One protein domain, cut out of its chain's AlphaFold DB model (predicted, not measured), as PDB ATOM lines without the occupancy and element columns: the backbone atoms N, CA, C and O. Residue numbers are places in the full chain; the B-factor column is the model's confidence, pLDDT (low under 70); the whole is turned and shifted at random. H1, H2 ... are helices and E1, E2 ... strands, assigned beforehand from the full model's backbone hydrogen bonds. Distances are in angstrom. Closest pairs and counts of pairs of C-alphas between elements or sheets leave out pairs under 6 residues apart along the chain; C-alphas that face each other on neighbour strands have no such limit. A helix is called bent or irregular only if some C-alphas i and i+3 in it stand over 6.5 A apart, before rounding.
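What this domain is: This is residues 107 to 136 and 169 to 259 of the 259 residues of the protein "DNA polymerase II subunit 2" of Hyaloperonospora arabidopsidis (strain Emoy2) (UniProt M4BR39). A twisted sheet of five strands forms the core, with the helix H2 packed slantwise on one face and the strand hairpin E6-E7 set loosely over the other. H1 packs crosswise on H2, while H3, far out beyond a long unnamed stretch, only grazes the sheet, and the short H4 leads into the hairpin. The printed part has 121 residues with seven strands and four helices, in the order E1 E2 H1 H2 H3 E3 E4 E5 H4 E6 E7; the sheet order is E1 E2 E3 E5 E4, mixed, and the class is mixed, helices and strands. The whole is compact, with a radius of gyration of the C-alphas of 14.6 A and spans of 39 by 34 by 28 A.

How they stand to each other: Start with the hairpin of E1, residues 107 to 111, and E2, residues 114 to 120, antiparallel neighbours with N 109 and O 116 2.8 A apart. E3, residues 212 to 216, is parallel to E2, with N 214 and O 117 at 2.8 A. E5, residues 229 to 233, is parallel to E3, with N 213 and O 230 at 2.9 A. E4, residues 222 to 226, forms an antiparallel hairpin with E5, with N 224 and O 231 at 2.8 A. H2, residues 172 to 182, is on one face of this sheet, two layers of helix and sheet, at a height of 9.2 A, over E5 and E4; look for its closest C-alphas to E4 at Lys 178 and Tyr 226, 6.7 A. H1, residues 123 to 130, touches H2 about perpendicular at 88 degrees, the closest C-alphas being Gln 124 and Leu 176 at 6.8 A. H3, residues 198 to 204, only grazes the sheet with residues 203 to 204. E6, residues 242 to 247, and E7, residues 252 to 257, form an antiparallel hairpin, with N 245 and O 254 at 2.8 A. The closest C-alphas of E5 and E6 are Asp 233 and Val 244, 7.9 A. H4, residues 237 to 240, has C-alpha 237 6.6 A from C-alpha 243 of E6, their closest. Each O i to N i+4 pair is within hydrogen-bond range in H1 and H2; H3 has 0 of 3, beside 3 of 4 O i to N i+3 pairs, and H4 is too short for an i+4 pair.

Where its parts are: Find C-alpha 107 at (-2.137, -14.694, -19.656), where E1 begins. E2 runs 19.6 A, H2 15.4 A, and E6 and E7 16.7 A each. H3 is irregular, with C-alphas 199 and 202 7.8 A apart. E7 ends at C-alpha 257, (0.577, -0.590, 0.453).

The domain as a whole: The C-alphas farthest apart are Asp 199 and Glu 259, 44.5 A. Residues 137 to 168 are not printed, and C-alphas 136 and 169 are 7.1 A apart across this cut. The link from H2 to H3, residues 183 to 197, is long. The pLDDT is under 70 at residues 135 to 136 and 169 to 171.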
ATOM      1  N   CYS A 107      -3.133 -15.202 -18.726       91.19
ATOM      2  CA  CYS A 107      -2.137 -14.694 -19.656       91.19
ATOM      3  C   CYS A 107      -0.724 -15.095 -19.249       91.19
ATOM      4  O   CYS A 107      -0.441 -15.351 -18.081       91.19
ATOM      5  N   ARG A 108       0.165 -15.165 -20.242       93.31
ATOM      6  CA  ARG A 108       1.584 -15.450 -20.041       93.31
ATOM      7  C   ARG A 108       2.405 -14.289 -20.552       93.31
ATOM      8  O   ARG A 108       2.152 -13.780 -21.644       93.31
ATOM      9  N   ILE A 109       3.381 -13.884 -19.761       94.06
ATOM     10  CA  ILE A 109       4.323 -12.829 -20.092       94.06
ATOM     11  C   ILE A 109       5.705 -13.453 -20.046       94.06
ATOM     12  O   ILE A 109       6.168 -13.883 -18.996       94.06
ATOM     13  N   ARG A 110       6.366 -13.482 -21.199       93.75
ATOM     14  CA  ARG A 110       7.765 -13.877 -21.284       93.75
ATOM     15  C   ARG A 110       8.642 -12.646 -21.117       93.75
ATOM     16  O   ARG A 110       8.571 -11.725 -21.933       93.75
ATOM     17  N   TYR A 111       9.469 -12.639 -20.080       94.56
ATOM     18  CA  TYR A 111      10.448 -11.592 -19.819       94.56
ATOM     19  C   TYR A 111      11.859 -12.179 -19.916       94.56
ATOM     20  O   TYR A 111      12.340 -12.844 -19.004       94.56
ATOM     21  N   TYR A 112      12.523 -11.950 -21.052       93.88
ATOM     22  CA  TYR A 112      13.791 -12.598 -21.416       93.88
ATOM     23  C   TYR A 112      13.723 -14.133 -21.317       93.88
ATOM     24  O   TYR A 112      13.145 -14.784 -22.192       93.88
ATOM     25  N   THR A 113      14.339 -14.701 -20.279       94.12
ATOM     26  CA  THR A 113      14.395 -16.139 -20.003       94.12
ATOM     27  C   THR A 113      13.302 -16.606 -19.053       94.12
ATOM     28  O   THR A 113      13.163 -17.810 -18.896       94.12
ATOM     29  N   GLN A 114      12.566 -15.682 -18.430       93.81
ATOM     30  CA  GLN A 114      11.561 -15.990 -17.421       93.81
ATOM     31  C   GLN A 114      10.162 -16.035 -18.029       93.81
ATOM     32  O   GLN A 114       9.773 -15.130 -18.777       93.81
ATOM     33  N   ASP A 115       9.391 -17.050 -17.659       93.81
ATOM     34  CA  ASP A 115       7.988 -17.195 -18.024       93.81
ATOM     35  C   ASP A 115       7.095 -16.904 -16.804       93.81
ATOM     36  O   ASP A 115       7.072 -17.641 -15.817       93.81
ATOM     37  N   LEU A 116       6.342 -15.803 -16.882       95.00
ATOM     38  CA  LEU A 116       5.408 -15.356 -15.852       95.00
ATOM     39  C   LEU A 116       3.984 -15.717 -16.280       95.00
ATOM     40  O   LEU A 116       3.525 -15.301 -17.347       95.00
ATOM     41  N   VAL A 117       3.255 -16.446 -15.443       95.44
ATOM     42  CA  VAL A 117       1.848 -16.795 -15.679       95.44
ATOM     43  C   VAL A 117       0.973 -15.985 -14.739       95.44
ATOM     44  O   VAL A 117       1.158 -16.025 -13.530       95.44
ATOM     45  N   ILE A 118       0.003 -15.263 -15.290       94.75
ATOM     46  CA  ILE A 118      -0.983 -14.501 -14.530       94.75
ATOM     47  C   ILE A 118      -2.340 -15.165 -14.695       94.75
ATOM     48  O   ILE A 118      -2.832 -15.355 -15.813       94.75
ATOM     49  N   PHE A 119      -2.977 -15.456 -13.570       93.94
ATOM     50  CA  PHE A 119      -4.298 -16.046 -13.530       93.94
ATOM     51  C   PHE A 119      -5.152 -15.352 -12.476       93.94
ATOM     52  O   PHE A 119      -4.876 -15.433 -11.286       93.94
ATOM     53  N   ARG A 120      -6.201 -14.652 -12.910       92.12
ATOM     54  CA  ARG A 120      -7.124 -13.954 -12.004       92.12
ATOM     55  C   ARG A 120      -8.354 -14.822 -11.804       92.12
ATOM     56  O   ARG A 120      -9.186 -14.824 -12.694       92.12
ATOM     57  N   ASP A 121      -8.512 -15.538 -10.702       90.88
ATOM     58  CA  ASP A 121      -9.737 -16.284 -10.379       90.88
ATOM     59  C   ASP A 121      -9.796 -16.563  -8.877       90.88
ATOM     60  O   ASP A 121      -8.758 -16.659  -8.233       90.88
ATOM     61  N   ASN A 122     -10.998 -16.750  -8.328       89.75
ATOM     62  CA  ASN A 122     -11.153 -17.059  -6.901       89.75
ATOM     63  C   ASN A 122     -10.929 -18.559  -6.632       89.75
ATOM     64  O   ASN A 122     -11.857 -19.287  -6.255       89.75
ATOM     65  N   LEU A 123      -9.717 -19.042  -6.925       87.88
ATOM     66  CA  LEU A 123      -9.352 -20.458  -6.859       87.88
ATOM     67  C   LEU A 123      -9.406 -21.006  -5.443       87.88
ATOM     68  O   LEU A 123      -9.886 -22.124  -5.259       87.88
ATOM     69  N   GLN A 124      -8.961 -20.242  -4.446       87.31
ATOM     70  CA  GLN A 124      -8.895 -20.715  -3.072       87.31
ATOM     71  C   GLN A 124     -10.290 -21.095  -2.572       87.31
ATOM     72  O   GLN A 124     -10.498 -22.209  -2.093       87.31
ATOM     73  N   GLN A 125     -11.278 -20.220  -2.780       87.50
ATOM     74  CA  GLN A 125     -12.666 -20.492  -2.397       87.50
ATOM     75  C   GLN A 125     -13.266 -21.661  -3.189       87.50
ATOM     76  O   GLN A 125     -14.026 -22.461  -2.641       87.50
ATOM     77  N   LYS A 126     -12.948 -21.780  -4.485       89.12
ATOM     78  CA  LYS A 126     -13.454 -22.873  -5.328       89.12
ATOM     79  C   LYS A 126     -12.874 -24.221  -4.916       89.12
ATOM     80  O   LYS A 126     -13.627 -25.185  -4.807       89.12
ATOM     81  N   MET A 127     -11.574 -24.285  -4.651       87.69
ATOM     82  CA  MET A 127     -10.904 -25.507  -4.212       87.69
ATOM     83  C   MET A 127     -11.330 -25.912  -2.805       87.69
ATOM     84  O   MET A 127     -11.612 -27.082  -2.592       87.69
ATOM     85  N   GLN A 128     -11.493 -24.959  -1.882       85.94
ATOM     86  CA  GLN A 128     -12.029 -25.223  -0.542       85.94
ATOM     87  C   GLN A 128     -13.405 -25.903  -0.585       85.94
ATOM     88  O   GLN A 128     -13.642 -26.855   0.150       85.94
ATOM     89  N   ARG A 129     -14.305 -25.461  -1.475       87.25
ATOM     90  CA  ARG A 129     -15.650 -26.054  -1.620       87.25
ATOM     91  C   ARG A 129     -15.640 -27.474  -2.193       87.25
ATOM     92  O   ARG A 129     -16.603 -28.202  -1.985       87.25
ATOM     93  N   HIS A 130     -14.589 -27.843  -2.925       87.75
ATOM     94  CA  HIS A 130     -14.432 -29.162  -3.551       87.75
ATOM     95  C   HIS A 130     -13.391 -30.033  -2.838       87.75
ATOM     96  O   HIS A 130     -13.081 -31.129  -3.306       87.75
ATOM     97  N   ALA A 131     -12.838 -29.559  -1.720       85.19
ATOM     98  CA  ALA A 131     -11.879 -30.312  -0.939       85.19
ATOM     99  C   ALA A 131     -12.586 -31.491  -0.259       85.19
ATOM    100  O   ALA A 131     -13.599 -31.323   0.414       85.19
ATOM    101  N   ILE A 132     -12.037 -32.694  -0.437       85.44
ATOM    102  CA  ILE A 132     -12.542 -33.911   0.219       85.44
ATOM    103  C   ILE A 132     -12.284 -33.843   1.727       85.44
ATOM    104  O   ILE A 132     -13.107 -34.283   2.527       85.44
ATOM    105  N   LEU A 133     -11.130 -33.292   2.107       82.62
ATOM    106  CA  LEU A 133     -10.732 -33.114   3.494       82.62
ATOM    107  C   LEU A 133     -10.929 -31.651   3.904       82.62
ATOM    108  O   LEU A 133     -10.538 -30.756   3.149       82.62
ATOM    109  N   PRO A 134     -11.499 -31.393   5.093       70.44
ATOM    110  CA  PRO A 134     -11.596 -30.042   5.614       70.44
ATOM    111  C   PRO A 134     -10.189 -29.494   5.853       70.44
ATOM    112  O   PRO A 134      -9.347 -30.142   6.476       70.44
ATOM    113  N   LEU A 135      -9.940 -28.288   5.351       66.44
ATOM    114  CA  LEU A 135      -8.702 -27.576   5.624       66.44
ATOM    115  C   LEU A 135      -8.807 -26.956   7.017       66.44
ATOM    116  O   LEU A 135      -9.769 -26.245   7.311       66.44
ATOM    117  N   LEU A 136      -7.828 -27.238   7.874       61.25
ATOM    118  CA  LEU A 136      -7.734 -26.570   9.164       61.25
ATOM    119  C   LEU A 136      -7.331 -25.106   8.918       61.25
ATOM    120  O   LEU A 136      -6.387 -24.859   8.157       61.25
ATOM    121  N   VAL A 169      -0.618 -30.316   8.800       43.88
ATOM    122  CA  VAL A 169      -1.023 -28.922   8.961       43.88
ATOM    123  C   VAL A 169      -0.407 -28.146   7.792       43.88
ATOM    124  O   VAL A 169       0.609 -27.476   7.936       43.88
ATOM    125  N   ILE A 170      -0.939 -28.328   6.580       51.97
ATOM    126  CA  ILE A 170      -0.539 -27.536   5.417       51.97
ATOM    127  C   ILE A 170      -1.404 -26.284   5.444       51.97
ATOM    128  O   ILE A 170      -2.631 -26.414   5.375       51.97
ATOM    129  N   PRO A 171      -0.820 -25.077   5.513       64.62
ATOM    130  CA  PRO A 171      -1.603 -23.865   5.355       64.62
ATOM    131  C   PRO A 171      -2.346 -23.929   4.016       64.62
ATOM    132  O   PRO A 171      -1.787 -24.350   2.999       64.62
ATOM    133  N   THR A 172      -3.618 -23.517   4.010       72.12
ATOM    134  CA  THR A 172      -4.519 -23.631   2.841       72.12
ATOM    135  C   THR A 172      -3.863 -23.113   1.549       72.12
ATOM    136  O   THR A 172      -4.011 -23.709   0.482       72.12
ATOM    137  N   ARG A 173      -3.062 -22.050   1.669       78.94
ATOM    138  CA  ARG A 173      -2.322 -21.402   0.580       78.94
ATOM    139  C   ARG A 173      -1.220 -22.298  -0.015       78.94
ATOM    140  O   ARG A 173      -1.084 -22.385  -1.232       78.94
ATOM    141  N   ALA A 174      -0.473 -23.027   0.817       80.44
ATOM    142  CA  ALA A 174       0.562 -23.954   0.346       80.44
ATOM    143  C   ALA A 174      -0.038 -25.198  -0.319       80.44
ATOM    144  O   ALA A 174       0.503 -25.687  -1.308       80.44
ATOM    145  N   CYS A 175      -1.193 -25.669   0.165       85.00
ATOM    146  CA  CYS A 175      -1.933 -26.753  -0.481       85.00
ATOM    147  C   CYS A 175      -2.414 -26.353  -1.888       85.00
ATOM    148  O   CYS A 175      -2.291 -27.138  -2.832       85.00
ATOM    149  N   LEU A 176      -2.886 -25.110  -2.052       88.44
ATOM    150  CA  LEU A 176      -3.260 -24.545  -3.351       88.44
ATOM    151  C   LEU A 176      -2.072 -24.537  -4.322       88.44
ATOM    152  O   LEU A 176      -2.158 -25.142  -5.390       88.44
ATOM    153  N   ALA A 177      -0.957 -23.907  -3.936       89.62
ATOM    154  CA  ALA A 177       0.237 -23.821  -4.779       89.62
ATOM    155  C   ALA A 177       0.759 -25.214  -5.167       89.62
ATOM    156  O   ALA A 177       0.986 -25.487  -6.345       89.62
ATOM    157  N   LYS A 178       0.852 -26.127  -4.194       90.06
ATOM    158  CA  LYS A 178       1.255 -27.516  -4.426       90.06
ATOM    159  C   LYS A 178       0.344 -28.218  -5.430       90.06
ATOM    160  O   LYS A 178       0.836 -28.828  -6.370       90.06
ATOM    161  N   THR A 179      -0.974 -28.099  -5.267       91.19
ATOM    162  CA  THR A 179      -1.939 -28.753  -6.161       91.19
ATOM    163  C   THR A 179      -1.829 -28.229  -7.591       91.19
ATOM    164  O   THR A 179      -1.829 -29.026  -8.522       91.19
ATOM    165  N   LEU A 180      -1.709 -26.912  -7.787       92.06
ATOM    166  CA  LEU A 180      -1.615 -26.326  -9.128       92.06
ATOM    167  C   LEU A 180      -0.341 -26.759  -9.859       92.06
ATOM    168  O   LEU A 180      -0.400 -27.115 -11.037       92.06
ATOM    169  N   ILE A 181       0.796 -26.750  -9.158       93.00
ATOM    170  CA  ILE A 181       2.087 -27.123  -9.741       93.00
ATOM    171  C   ILE A 181       2.169 -28.635  -9.980       93.00
ATOM    172  O   ILE A 181       2.542 -29.045 -11.076       93.00
ATOM    173  N   ASP A 182       1.752 -29.463  -9.019       92.81
ATOM    174  CA  ASP A 182       1.799 -30.925  -9.161       92.81
ATOM    175  C   ASP A 182       0.824 -31.441 -10.232       92.81
ATOM    176  O   ASP A 182       1.137 -32.390 -10.945       92.81
ATOM    177  N   GLN A 183      -0.359 -30.827 -10.364       93.12
ATOM    178  CA  GLN A 183      -1.311 -31.161 -11.435       93.12
ATOM    179  C   GLN A 183      -0.937 -30.530 -12.781       93.12
ATOM    180  O   GLN A 183      -1.583 -30.825 -13.785       93.12
ATOM    181  N   ALA A 184       0.066 -29.647 -12.810       93.81
ATOM    182  CA  ALA A 184       0.475 -28.880 -13.981       93.81
ATOM    183  C   ALA A 184      -0.711 -28.235 -14.733       93.81
ATOM    184  O   ALA A 184      -0.717 -28.157 -15.963       93.81
ATOM    185  N   HIS A 185      -1.729 -27.761 -14.007       93.88
ATOM    186  CA  HIS A 185      -2.950 -27.197 -14.586       93.88
ATOM    187  C   HIS A 185      -3.525 -26.082 -13.706       93.88
ATOM    188  O   HIS A 185      -3.663 -26.250 -12.497       93.88
ATOM    189  N   LEU A 186      -3.915 -24.955 -14.311       92.12
ATOM    190  CA  LEU A 186      -4.494 -23.807 -13.593       92.12
ATOM    191  C   LEU A 186      -5.892 -24.078 -13.014       92.12
ATOM    192  O   LEU A 186      -6.332 -23.388 -12.099       92.12
ATOM    193  N   CYS A 187      -6.616 -25.055 -13.561       90.50
ATOM    194  CA  CYS A 187      -7.969 -25.413 -13.136       90.50
ATOM    195  C   CYS A 187      -8.077 -26.926 -12.878       90.50
ATOM    196  O   CYS A 187      -8.609 -27.640 -13.725       90.50
ATOM    197  N   PRO A 188      -7.581 -27.446 -11.741       90.94
ATOM    198  CA  PRO A 188      -7.708 -28.857 -11.371       90.94
ATOM    199  C   PRO A 188      -9.069 -29.124 -10.703       90.94
ATOM    200  O   PRO A 188      -9.156 -29.650  -9.597       90.94
ATOM    201  N   LEU A 189     -10.152 -28.676 -11.339       90.62
ATOM    202  CA  LEU A 189     -11.519 -28.757 -10.822       90.62
ATOM    203  C   LEU A 189     -12.447 -29.335 -11.895       90.62
ATOM    204  O   LEU A 189     -12.171 -29.177 -13.085       90.62
ATOM    205  N   PRO A 190     -13.558 -29.988 -11.511       90.38
ATOM    206  CA  PRO A 190     -14.504 -30.517 -12.484       90.38
ATOM    207  C   PRO A 190     -15.125 -29.392 -13.324       90.38
ATOM    208  O   PRO A 190     -15.348 -28.284 -12.831       90.38
ATOM    209  N   LEU A 191     -15.505 -29.707 -14.567       89.38
ATOM    210  CA  LEU A 191     -16.116 -28.753 -15.508       89.38
ATOM    211  C   LEU A 191     -17.400 -28.096 -14.973       89.38
ATOM    212  O   LEU A 191     -17.755 -26.997 -15.390       89.38
ATOM    213  N   MET A 192     -18.092 -28.758 -14.039       88.06
ATOM    214  CA  MET A 192     -19.271 -28.207 -13.360       88.06
ATOM    215  C   MET A 192     -18.920 -27.058 -12.407       88.06
ATOM    216  O   MET A 192     -19.731 -26.160 -12.205       88.06
ATOM    217  N   ALA A 193     -17.717 -27.080 -11.829       86.56
ATOM    218  CA  ALA A 193     -17.220 -26.040 -10.937       86.56
ATOM    219  C   ALA A 193     -16.548 -24.901 -11.712       86.56
ATOM    220  O   ALA A 193     -16.771 -23.731 -11.408       86.56
ATOM    221  N   ASN A 194     -15.736 -25.257 -12.712       86.50
ATOM    222  CA  ASN A 194     -15.044 -24.327 -13.597       86.50
ATOM    223  C   ASN A 194     -15.189 -24.801 -15.049       86.50
ATOM    224  O   ASN A 194     -14.461 -25.705 -15.460       86.50
ATOM    225  N   PRO A 195     -16.111 -24.217 -15.835       88.75
ATOM    226  CA  PRO A 195     -16.261 -24.596 -17.230       88.75
ATOM    227  C   PRO A 195     -15.021 -24.182 -18.024       88.75
ATOM    228  O   PRO A 195     -14.490 -23.081 -17.866       88.75
ATOM    229  N   ILE A 196     -14.562 -25.070 -18.897       87.62
ATOM    230  CA  ILE A 196     -13.408 -24.851 -19.766       87.62
ATOM    231  C   ILE A 196     -13.870 -25.078 -21.200       87.62
ATOM    232  O   ILE A 196     -14.600 -26.029 -21.484       87.62
ATOM    233  N   ASN A 197     -13.464 -24.191 -22.101       87.00
ATOM    234  CA  ASN A 197     -13.583 -24.413 -23.527       87.00
ATOM    235  C   ASN A 197     -12.555 -25.473 -23.936       87.00
ATOM    236  O   ASN A 197     -11.350 -25.225 -23.875       87.00
ATOM    237  N   TRP A 198     -13.049 -26.639 -24.351       86.56
ATOM    238  CA  TRP A 198     -12.224 -27.796 -24.698       86.56
ATOM    239  C   TRP A 198     -11.172 -27.489 -25.768       86.56
ATOM    240  O   TRP A 198     -10.059 -27.998 -25.667       86.56
ATOM    241  N   ASP A 199     -11.468 -26.605 -26.728       85.12
ATOM    242  CA  ASP A 199     -10.529 -26.236 -27.799       85.12
ATOM    243  C   ASP A 199      -9.276 -25.517 -27.269       85.12
ATOM    244  O   ASP A 199      -8.225 -25.517 -27.911       85.12
ATOM    245  N   PHE A 200      -9.377 -24.896 -26.092       86.31
ATOM    246  CA  PHE A 200      -8.327 -24.070 -25.501       86.31
ATOM    247  C   PHE A 200      -7.852 -24.576 -24.134       86.31
ATOM    248  O   PHE A 200      -7.184 -23.832 -23.412       86.31
ATOM    249  N   ASP A 201      -8.132 -25.831 -23.786       87.44
ATOM    250  CA  ASP A 201      -7.672 -26.447 -22.534       87.44
ATOM    251  C   ASP A 201      -6.138 -26.390 -22.392       87.44
ATOM    252  O   ASP A 201      -5.609 -25.995 -21.355       87.44
ATOM    253  N   ALA A 202      -5.409 -26.598 -23.494       88.56
ATOM    254  CA  ALA A 202      -3.948 -26.490 -23.540       88.56
ATOM    255  C   ALA A 202      -3.401 -25.125 -23.065       88.56
ATOM    256  O   ALA A 202      -2.259 -25.033 -22.616       88.56
ATOM    257  N   SER A 203      -4.196 -24.049 -23.120       88.06
ATOM    258  CA  SER A 203      -3.761 -22.730 -22.637       88.06
ATOM    259  C   SER A 203      -3.643 -22.648 -21.106       88.06
ATOM    260  O   SER A 203      -2.868 -21.833 -20.592       88.06
ATOM    261  N   LEU A 204      -4.362 -23.520 -20.387       90.88
ATOM    262  CA  LEU A 204      -4.412 -23.601 -18.925       90.88
ATOM    263  C   LEU A 204      -3.328 -24.515 -18.328       90.88
ATOM    264  O   LEU A 204      -3.133 -24.517 -17.110       90.88
ATOM    265  N   GLN A 205      -2.608 -25.267 -19.162       92.50
ATOM    266  CA  GLN A 205      -1.575 -26.212 -18.736       92.50
ATOM    267  C   GLN A 205      -0.300 -25.499 -18.278       92.50
ATOM    268  O   GLN A 205       0.314 -24.755 -19.033       92.50
ATOM    269  N   LEU A 206       0.169 -25.775 -17.068       92.31
ATOM    270  CA  LEU A 206       1.419 -25.247 -16.508       92.31
ATOM    271  C   LEU A 206       2.644 -26.088 -16.898       92.31
ATOM    272  O   LEU A 206       3.633 -26.101 -16.176       92.31
ATOM    273  N   PHE A 207       2.578 -26.809 -18.017       90.31
ATOM    274  CA  PHE A 207       3.714 -27.537 -18.574       90.31
ATOM    275  C   PHE A 207       4.218 -26.815 -19.836       90.31
ATOM    276  O   PHE A 207       3.436 -26.640 -20.774       90.31
ATOM    277  N   PRO A 208       5.493 -26.383 -19.899       92.12
ATOM    278  CA  PRO A 208       6.531 -26.466 -18.861       92.12
ATOM    279  C   PRO A 208       6.244 -25.557 -17.651       92.12
ATOM    280  O   PRO A 208       5.519 -24.568 -17.783       92.12
ATOM    281  N   ALA A 209       6.817 -25.905 -16.491       91.06
ATOM    282  CA  ALA A 209       6.628 -25.155 -15.248       91.06
ATOM    283  C   ALA A 209       7.103 -23.698 -15.410       91.06
ATOM    284  O   ALA A 209       8.197 -23.486 -15.939       91.06
ATOM    285  N   PRO A 210       6.303 -22.702 -14.988       94.12
ATOM    286  CA  PRO A 210       6.697 -21.300 -15.077       94.12
ATOM    287  C   PRO A 210       7.711 -20.939 -13.989       94.12
ATOM    288  O   PRO A 210       7.735 -21.570 -12.938       94.12
ATOM    289  N   ASP A 211       8.486 -19.874 -14.187       94.44
ATOM    290  CA  ASP A 211       9.341 -19.325 -13.124       94.44
ATOM    291  C   ASP A 211       8.497 -18.654 -12.036       94.44
ATOM    292  O   ASP A 211       8.794 -18.737 -10.841       94.44
ATOM    293  N   VAL A 212       7.415 -17.990 -12.456       94.81
ATOM    294  CA  VAL A 212       6.530 -17.235 -11.571       94.81
ATOM    295  C   VAL A 212       5.068 -17.466 -11.918       94.81
ATOM    296  O   VAL A 212       4.649 -17.319 -13.069       94.81
ATOM    297  N   LEU A 213       4.270 -17.751 -10.891       94.81
ATOM    298  CA  LEU A 213       2.824 -17.892 -10.971       94.81
ATOM    299  C   LEU A 213       2.143 -16.824 -10.107       94.81
ATOM    300  O   LEU A 213       2.224 -16.836  -8.882       94.81
ATOM    301  N   ILE A 214       1.429 -15.916 -10.763       94.81
ATOM    302  CA  ILE A 214       0.682 -14.831 -10.131       94.81
ATOM    303  C   ILE A 214      -0.790 -15.219 -10.107       94.81
ATOM    304  O   ILE A 214      -1.449 -15.244 -11.152       94.81
ATOM    305  N   ILE A 215      -1.304 -15.514  -8.919       93.12
ATOM    306  CA  ILE A 215      -2.710 -15.861  -8.709       93.12
ATOM    307  C   ILE A 215      -3.397 -14.616  -8.175       93.12
ATOM    308  O   ILE A 215      -3.067 -14.174  -7.092       93.12
ATOM    309  N   GLY A 216      -4.331 -14.034  -8.919       91.06
ATOM    310  CA  GLY A 216      -5.189 -12.975  -8.399       91.06
ATOM    311  C   GLY A 216      -6.436 -13.585  -7.778       91.06
ATOM    312  O   GLY A 216      -7.381 -13.896  -8.510       91.06
ATOM    313  N   ASP A 217      -6.465 -13.740  -6.462       89.75
ATOM    314  CA  ASP A 217      -7.670 -14.117  -5.718       89.75
ATOM    315  C   ASP A 217      -8.183 -12.891  -4.931       89.75
ATOM    316  O   ASP A 217      -7.551 -11.838  -4.863       89.75
ATOM    317  N   SER A 218      -9.385 -12.987  -4.377       85.88
ATOM    318  CA  SER A 218      -9.948 -12.011  -3.441       85.88
ATOM    319  C   SER A 218      -9.521 -12.293  -1.993       85.88
ATOM    320  O   SER A 218     -10.208 -11.883  -1.060       85.88
ATOM    321  N   THR A 219      -8.431 -13.035  -1.796       86.12
ATOM    322  CA  THR A 219      -7.886 -13.401  -0.485       86.12
ATOM    323  C   THR A 219      -6.784 -12.448  -0.039       86.12
ATOM    324  O   THR A 219      -6.326 -11.601  -0.799       86.12
ATOM    325  N   GLU A 220      -6.371 -12.552   1.222       85.69
ATOM    326  CA  GLU A 220      -5.220 -11.805   1.732       85.69
ATOM    327  C   GLU A 220      -3.948 -12.121   0.935       85.69
ATOM    328  O   GLU A 220      -3.762 -13.245   0.471       85.69
ATOM    329  N   GLN A 221      -3.058 -11.134   0.839       89.06
ATOM    330  CA  GLN A 221      -1.772 -11.269   0.161       89.06
ATOM    331  C   GLN A 221      -0.909 -12.371   0.769       89.06
ATOM    332  O   GLN A 221      -0.807 -12.496   1.990       89.06
ATOM    333  N   TYR A 222      -0.229 -13.123  -0.093       87.88
ATOM    334  CA  TYR A 222       0.770 -14.097   0.330       87.88
ATOM    335  C   TYR A 222       1.828 -14.327  -0.748       87.88
ATOM    336  O   TYR A 222       1.615 -14.086  -1.937       87.88
ATOM    337  N   GLN A 223       2.974 -14.846  -0.314       89.62
ATOM    338  CA  GLN A 223       4.055 -15.323  -1.166       89.62
ATOM    339  C   GLN A 223       4.470 -16.711  -0.696       89.62
ATOM    340  O   GLN A 223       4.659 -16.947   0.495       89.62
ATOM    341  N   LEU A 224       4.627 -17.624  -1.645       88.06
ATOM    342  CA  LEU A 224       5.030 -19.000  -1.415       88.06
ATOM    343  C   LEU A 224       6.008 -19.433  -2.507       88.06
ATOM    344  O   LEU A 224       5.828 -19.122  -3.678       88.06
ATOM    345  N   GLY A 225       7.039 -20.182  -2.129       87.94
ATOM    346  CA  GLY A 225       7.910 -20.870  -3.081       87.94
ATOM    347  C   GLY A 225       7.587 -22.358  -3.092       87.94
ATOM    348  O   GLY A 225       7.561 -22.981  -2.031       87.94
ATOM    349  N   TYR A 226       7.358 -22.945  -4.268       87.69
ATOM    350  CA  TYR A 226       7.171 -24.392  -4.401       87.69
ATOM    351  C   TYR A 226       7.832 -24.921  -5.676       87.69
ATOM    352  O   TYR A 226       7.595 -24.400  -6.759       87.69
ATOM    353  N   SER A 227       8.661 -25.966  -5.553       83.44
ATOM    354  CA  SER A 227       9.348 -26.625  -6.678       83.44
ATOM    355  C   SER A 227      10.030 -25.640  -7.646       83.44
ATOM    356  O   SER A 227       9.846 -25.726  -8.859       83.44
ATOM    357  N   SER A 228      10.800 -24.687  -7.105       85.81
ATOM    358  CA  SER A 228      11.480 -23.583  -7.819       85.81
ATOM    359  C   SER A 228      10.587 -22.529  -8.494       85.81
ATOM    360  O   SER A 228      11.114 -21.582  -9.066       85.81
ATOM    361  N   VAL A 229       9.262 -22.632  -8.358       91.50
ATOM    362  CA  VAL A 229       8.304 -21.630  -8.841       91.50
ATOM    363  C   VAL A 229       7.989 -20.633  -7.728       91.50
ATOM    364  O   VAL A 229       7.633 -21.025  -6.612       91.50
ATOM    365  N   GLY A 230       8.086 -19.338  -8.036       92.38
ATOM    366  CA  GLY A 230       7.600 -18.273  -7.162       92.38
ATOM    367  C   GLY A 230       6.097 -18.075  -7.342       92.38
ATOM    368  O   GLY A 230       5.661 -17.641  -8.405       92.38
ATOM    369  N   VAL A 231       5.298 -18.375  -6.320       93.19
ATOM    370  CA  VAL A 231       3.846 -18.167  -6.322       93.19
ATOM    371  C   VAL A 231       3.508 -16.982  -5.429       93.19
ATOM    372  O   VAL A 231       3.906 -16.948  -4.267       93.19
ATOM    373  N   PHE A 232       2.755 -16.013  -5.938       92.44
ATOM    374  CA  PHE A 232       2.278 -14.909  -5.106       92.44
ATOM    375  C   PHE A 232       0.891 -14.423  -5.509       92.44
ATOM    376  O   PHE A 232       0.497 -14.499  -6.676       92.44
ATOM    377  N   ASP A 233       0.178 -13.899  -4.513       92.19
ATOM    378  CA  ASP A 233      -1.128 -13.267  -4.658       92.19
ATOM    379  C   ASP A 233      -1.041 -11.794  -4.235       92.19
ATOM    380  O   ASP A 233      -0.669 -11.511  -3.090       92.19
ATOM    381  N   PRO A 234      -1.348 -10.841  -5.137       92.12
ATOM    382  CA  PRO A 234      -1.406  -9.425  -4.792       92.12
ATOM    383  C   PRO A 234      -2.617  -9.051  -3.926       92.12
ATOM    384  O   PRO A 234      -2.636  -7.948  -3.383       92.12
ATOM    385  N   GLY A 235      -3.609  -9.936  -3.791       90.00
ATOM    386  CA  GLY A 235      -4.831  -9.691  -3.040       90.00
ATOM    387  C   GLY A 235      -5.739  -8.605  -3.644       90.00
ATOM    388  O   GLY A 235      -5.468  -8.040  -4.716       90.00
ATOM    389  N   PRO A 236      -6.868  -8.301  -2.980       90.12
ATOM    390  CA  PRO A 236      -7.835  -7.323  -3.456       90.12
ATOM    391  C   PRO A 236      -7.347  -5.887  -3.227       90.12
ATOM    392  O   PRO A 236      -7.398  -5.353  -2.118       90.12
ATOM    393  N   PHE A 237      -6.972  -5.209  -4.313       91.25
ATOM    394  CA  PHE A 237      -6.544  -3.804  -4.270       91.25
ATOM    395  C   PHE A 237      -7.611  -2.861  -3.684       91.25
ATOM    396  O   PHE A 237      -7.274  -1.884  -3.030       91.25
ATOM    397  N   HIS A 238      -8.900  -3.142  -3.884       88.06
ATOM    398  CA  HIS A 238      -9.979  -2.270  -3.405       88.06
ATOM    399  C   HIS A 238     -10.190  -2.305  -1.880       88.06
ATOM    400  O   HIS A 238     -10.919  -1.460  -1.368       88.06
ATOM    401  N   ALA A 239      -9.648  -3.305  -1.174       87.62
ATOM    402  CA  ALA A 239      -9.806  -3.438   0.275       87.62
ATOM    403  C   ALA A 239      -8.693  -2.686   1.014       87.62
ATOM    404  O   ALA A 239      -8.977  -1.779   1.789       87.62
ATOM    405  N   ASP A 240      -7.438  -3.013   0.691       85.88
ATOM    406  CA  ASP A 240      -6.268  -2.550   1.445       85.88
ATOM    407  C   ASP A 240      -5.296  -1.702   0.605       85.88
ATOM    408  O   ASP A 240      -4.152  -1.522   1.018       85.88
ATOM    409  N   PHE A 241      -5.669  -1.285  -0.615       91.06
ATOM    410  CA  PHE A 241      -4.801  -0.575  -1.582       91.06
ATOM    411  C   PHE A 241      -3.408  -1.193  -1.746       91.06
ATOM    412  O   PHE A 241      -2.404  -0.512  -1.982       91.06
ATOM    413  N   SER A 242      -3.343  -2.509  -1.584       91.19
ATOM    414  CA  SER A 242      -2.091  -3.239  -1.542       91.19
ATOM    415  C   SER A 242      -1.772  -3.845  -2.899       91.19
ATOM    416  O   SER A 242      -2.664  -4.246  -3.649       91.19
ATOM    417  N   PHE A 243      -0.491  -3.867  -3.236       93.25
ATOM    418  CA  PHE A 243       0.008  -4.360  -4.506       93.25
ATOM    419  C   PHE A 243       1.391  -4.987  -4.331       93.25
ATOM    420  O   PHE A 243       2.124  -4.697  -3.386       93.25
ATOM    421  N   VAL A 244       1.761  -5.840  -5.283       93.81
ATOM    422  CA  VAL A 244       3.045  -6.547  -5.276       93.81
ATOM    423  C   VAL A 244       3.943  -5.998  -6.372       93.81
ATOM    424  O   VAL A 244       3.534  -5.880  -7.530       93.81
ATOM    425  N   LEU A 245       5.186  -5.700  -6.007       94.75
ATOM    426  CA  LEU A 245       6.266  -5.374  -6.926       94.75
ATOM    427  C   LEU A 245       7.143  -6.610  -7.119       94.75
ATOM    428  O   LEU A 245       7.782  -7.077  -6.183       94.75
ATOM    429  N   TYR A 246       7.220  -7.111  -8.347       94.38
ATOM    430  CA  TYR A 246       8.136  -8.191  -8.706       94.38
ATOM    431  C   TYR A 246       9.314  -7.645  -9.514       94.38
ATOM    432  O   TYR A 246       9.120  -6.979 -10.536       94.38
ATOM    433  N   ARG A 247      10.541  -7.933  -9.065       94.50
ATOM    434  CA  ARG A 247      11.777  -7.596  -9.781       94.50
ATOM    435  C   ARG A 247      12.353  -8.838 -10.463       94.50
ATOM    436  O   ARG A 247      12.952  -9.670  -9.781       94.50
ATOM    437  N   PRO A 248      12.268  -8.940 -11.802       92.19
ATOM    438  CA  PRO A 248      12.740 -10.122 -12.521       92.19
ATOM    439  C   PRO A 248      14.263 -10.304 -12.443       92.19
ATOM    440  O   PRO A 248      14.752 -11.424 -12.479       92.19
ATOM    441  N   SER A 249      15.046  -9.231 -12.284       91.81
ATOM    442  CA  SER A 249      16.513  -9.329 -12.215       91.81
ATOM    443  C   SER A 249      17.021 -10.063 -10.971       91.81
ATOM    444  O   SER A 249      18.056 -10.716 -11.026       91.81
ATOM    445  N   THR A 250      16.318  -9.919  -9.850       90.94
ATOM    446  CA  THR A 250      16.688 -10.496  -8.549       90.94
ATOM    447  C   THR A 250      15.744 -11.615  -8.119       90.94
ATOM    448  O   THR A 250      15.980 -12.228  -7.084       90.94
ATOM    449  N   ASN A 251      14.674 -11.871  -8.881       88.12
ATOM    450  CA  ASN A 251      13.561 -12.737  -8.492       88.12
ATOM    451  C   ASN A 251      12.990 -12.403  -7.104       88.12
ATOM    452  O   ASN A 251      12.527 -13.285  -6.386       88.12
ATOM    453  N   THR A 252      13.015 -11.121  -6.726       90.12
ATOM    454  CA  THR A 252      12.478 -10.662  -5.441       90.12
ATOM    455  C   THR A 252      11.100 -10.047  -5.620       90.12
ATOM    456  O   THR A 252      10.845  -9.296  -6.565       90.12
ATOM    457  N   THR A 253      10.210 -10.370  -4.691       91.12
ATOM    458  CA  THR A 253       8.875  -9.790  -4.556       91.12
ATOM    459  C   THR A 253       8.842  -8.895  -3.328       91.12
ATOM    460  O   THR A 253       9.332  -9.267  -2.265       91.12
ATOM    461  N   GLU A 254       8.264  -7.713  -3.475       92.44
ATOM    462  CA  GLU A 254       8.032  -6.771  -2.388       92.44
ATOM    463  C   GLU A 254       6.545  -6.461  -2.289       92.44
ATOM    464  O   GLU A 254       5.891  -6.157  -3.289       92.44
ATOM    465  N   PHE A 255       6.023  -6.518  -1.069       90.38
ATOM    466  CA  PHE A 255       4.667  -6.091  -0.764       90.38
ATOM    467  C   PHE A 255       4.669  -4.597  -0.482       90.38
ATOM    468  O   PHE A 255       5.502  -4.090   0.269       90.38
ATOM    469  N   SER A 256       3.755  -3.877  -1.116       89.94
ATOM    470  CA  SER A 256       3.600  -2.440  -0.948       89.94
ATOM    471  C   SER A 256       2.137  -2.110  -0.705       89.94
ATOM    472  O   SER A 256       1.235  -2.731  -1.265       89.94
ATOM    473  N   ARG A 257       1.903  -1.109   0.138       89.75
ATOM    474  CA  ARG A 257       0.577  -0.590   0.453       89.75
ATOM    475  C   ARG A 257       0.592   0.918   0.267       89.75
ATOM    476  O   ARG A 257       1.559   1.569   0.652       89.75
ATOM    477  N   VAL A 258      -0.453   1.448  -0.358       87.56
ATOM    478  CA  VAL A 258      -0.680   2.895  -0.406       87.56
ATOM    479  C   VAL A 258      -1.467   3.278   0.846       87.56
ATOM    480  O   VAL A 258      -2.562   2.756   1.045       87.56
ATOM    481  N   GLU A 259      -0.884   4.132   1.688       73.75
ATOM    482  CA  GLU A 259      -1.554   4.769   2.836       73.75
ATOM    483  C   GLU A 259      -2.257   6.071   2.432       73.75
ATOM    484  O   GLU A 259      -1.719   6.793   1.556       73.75
TER     485      GLU A 259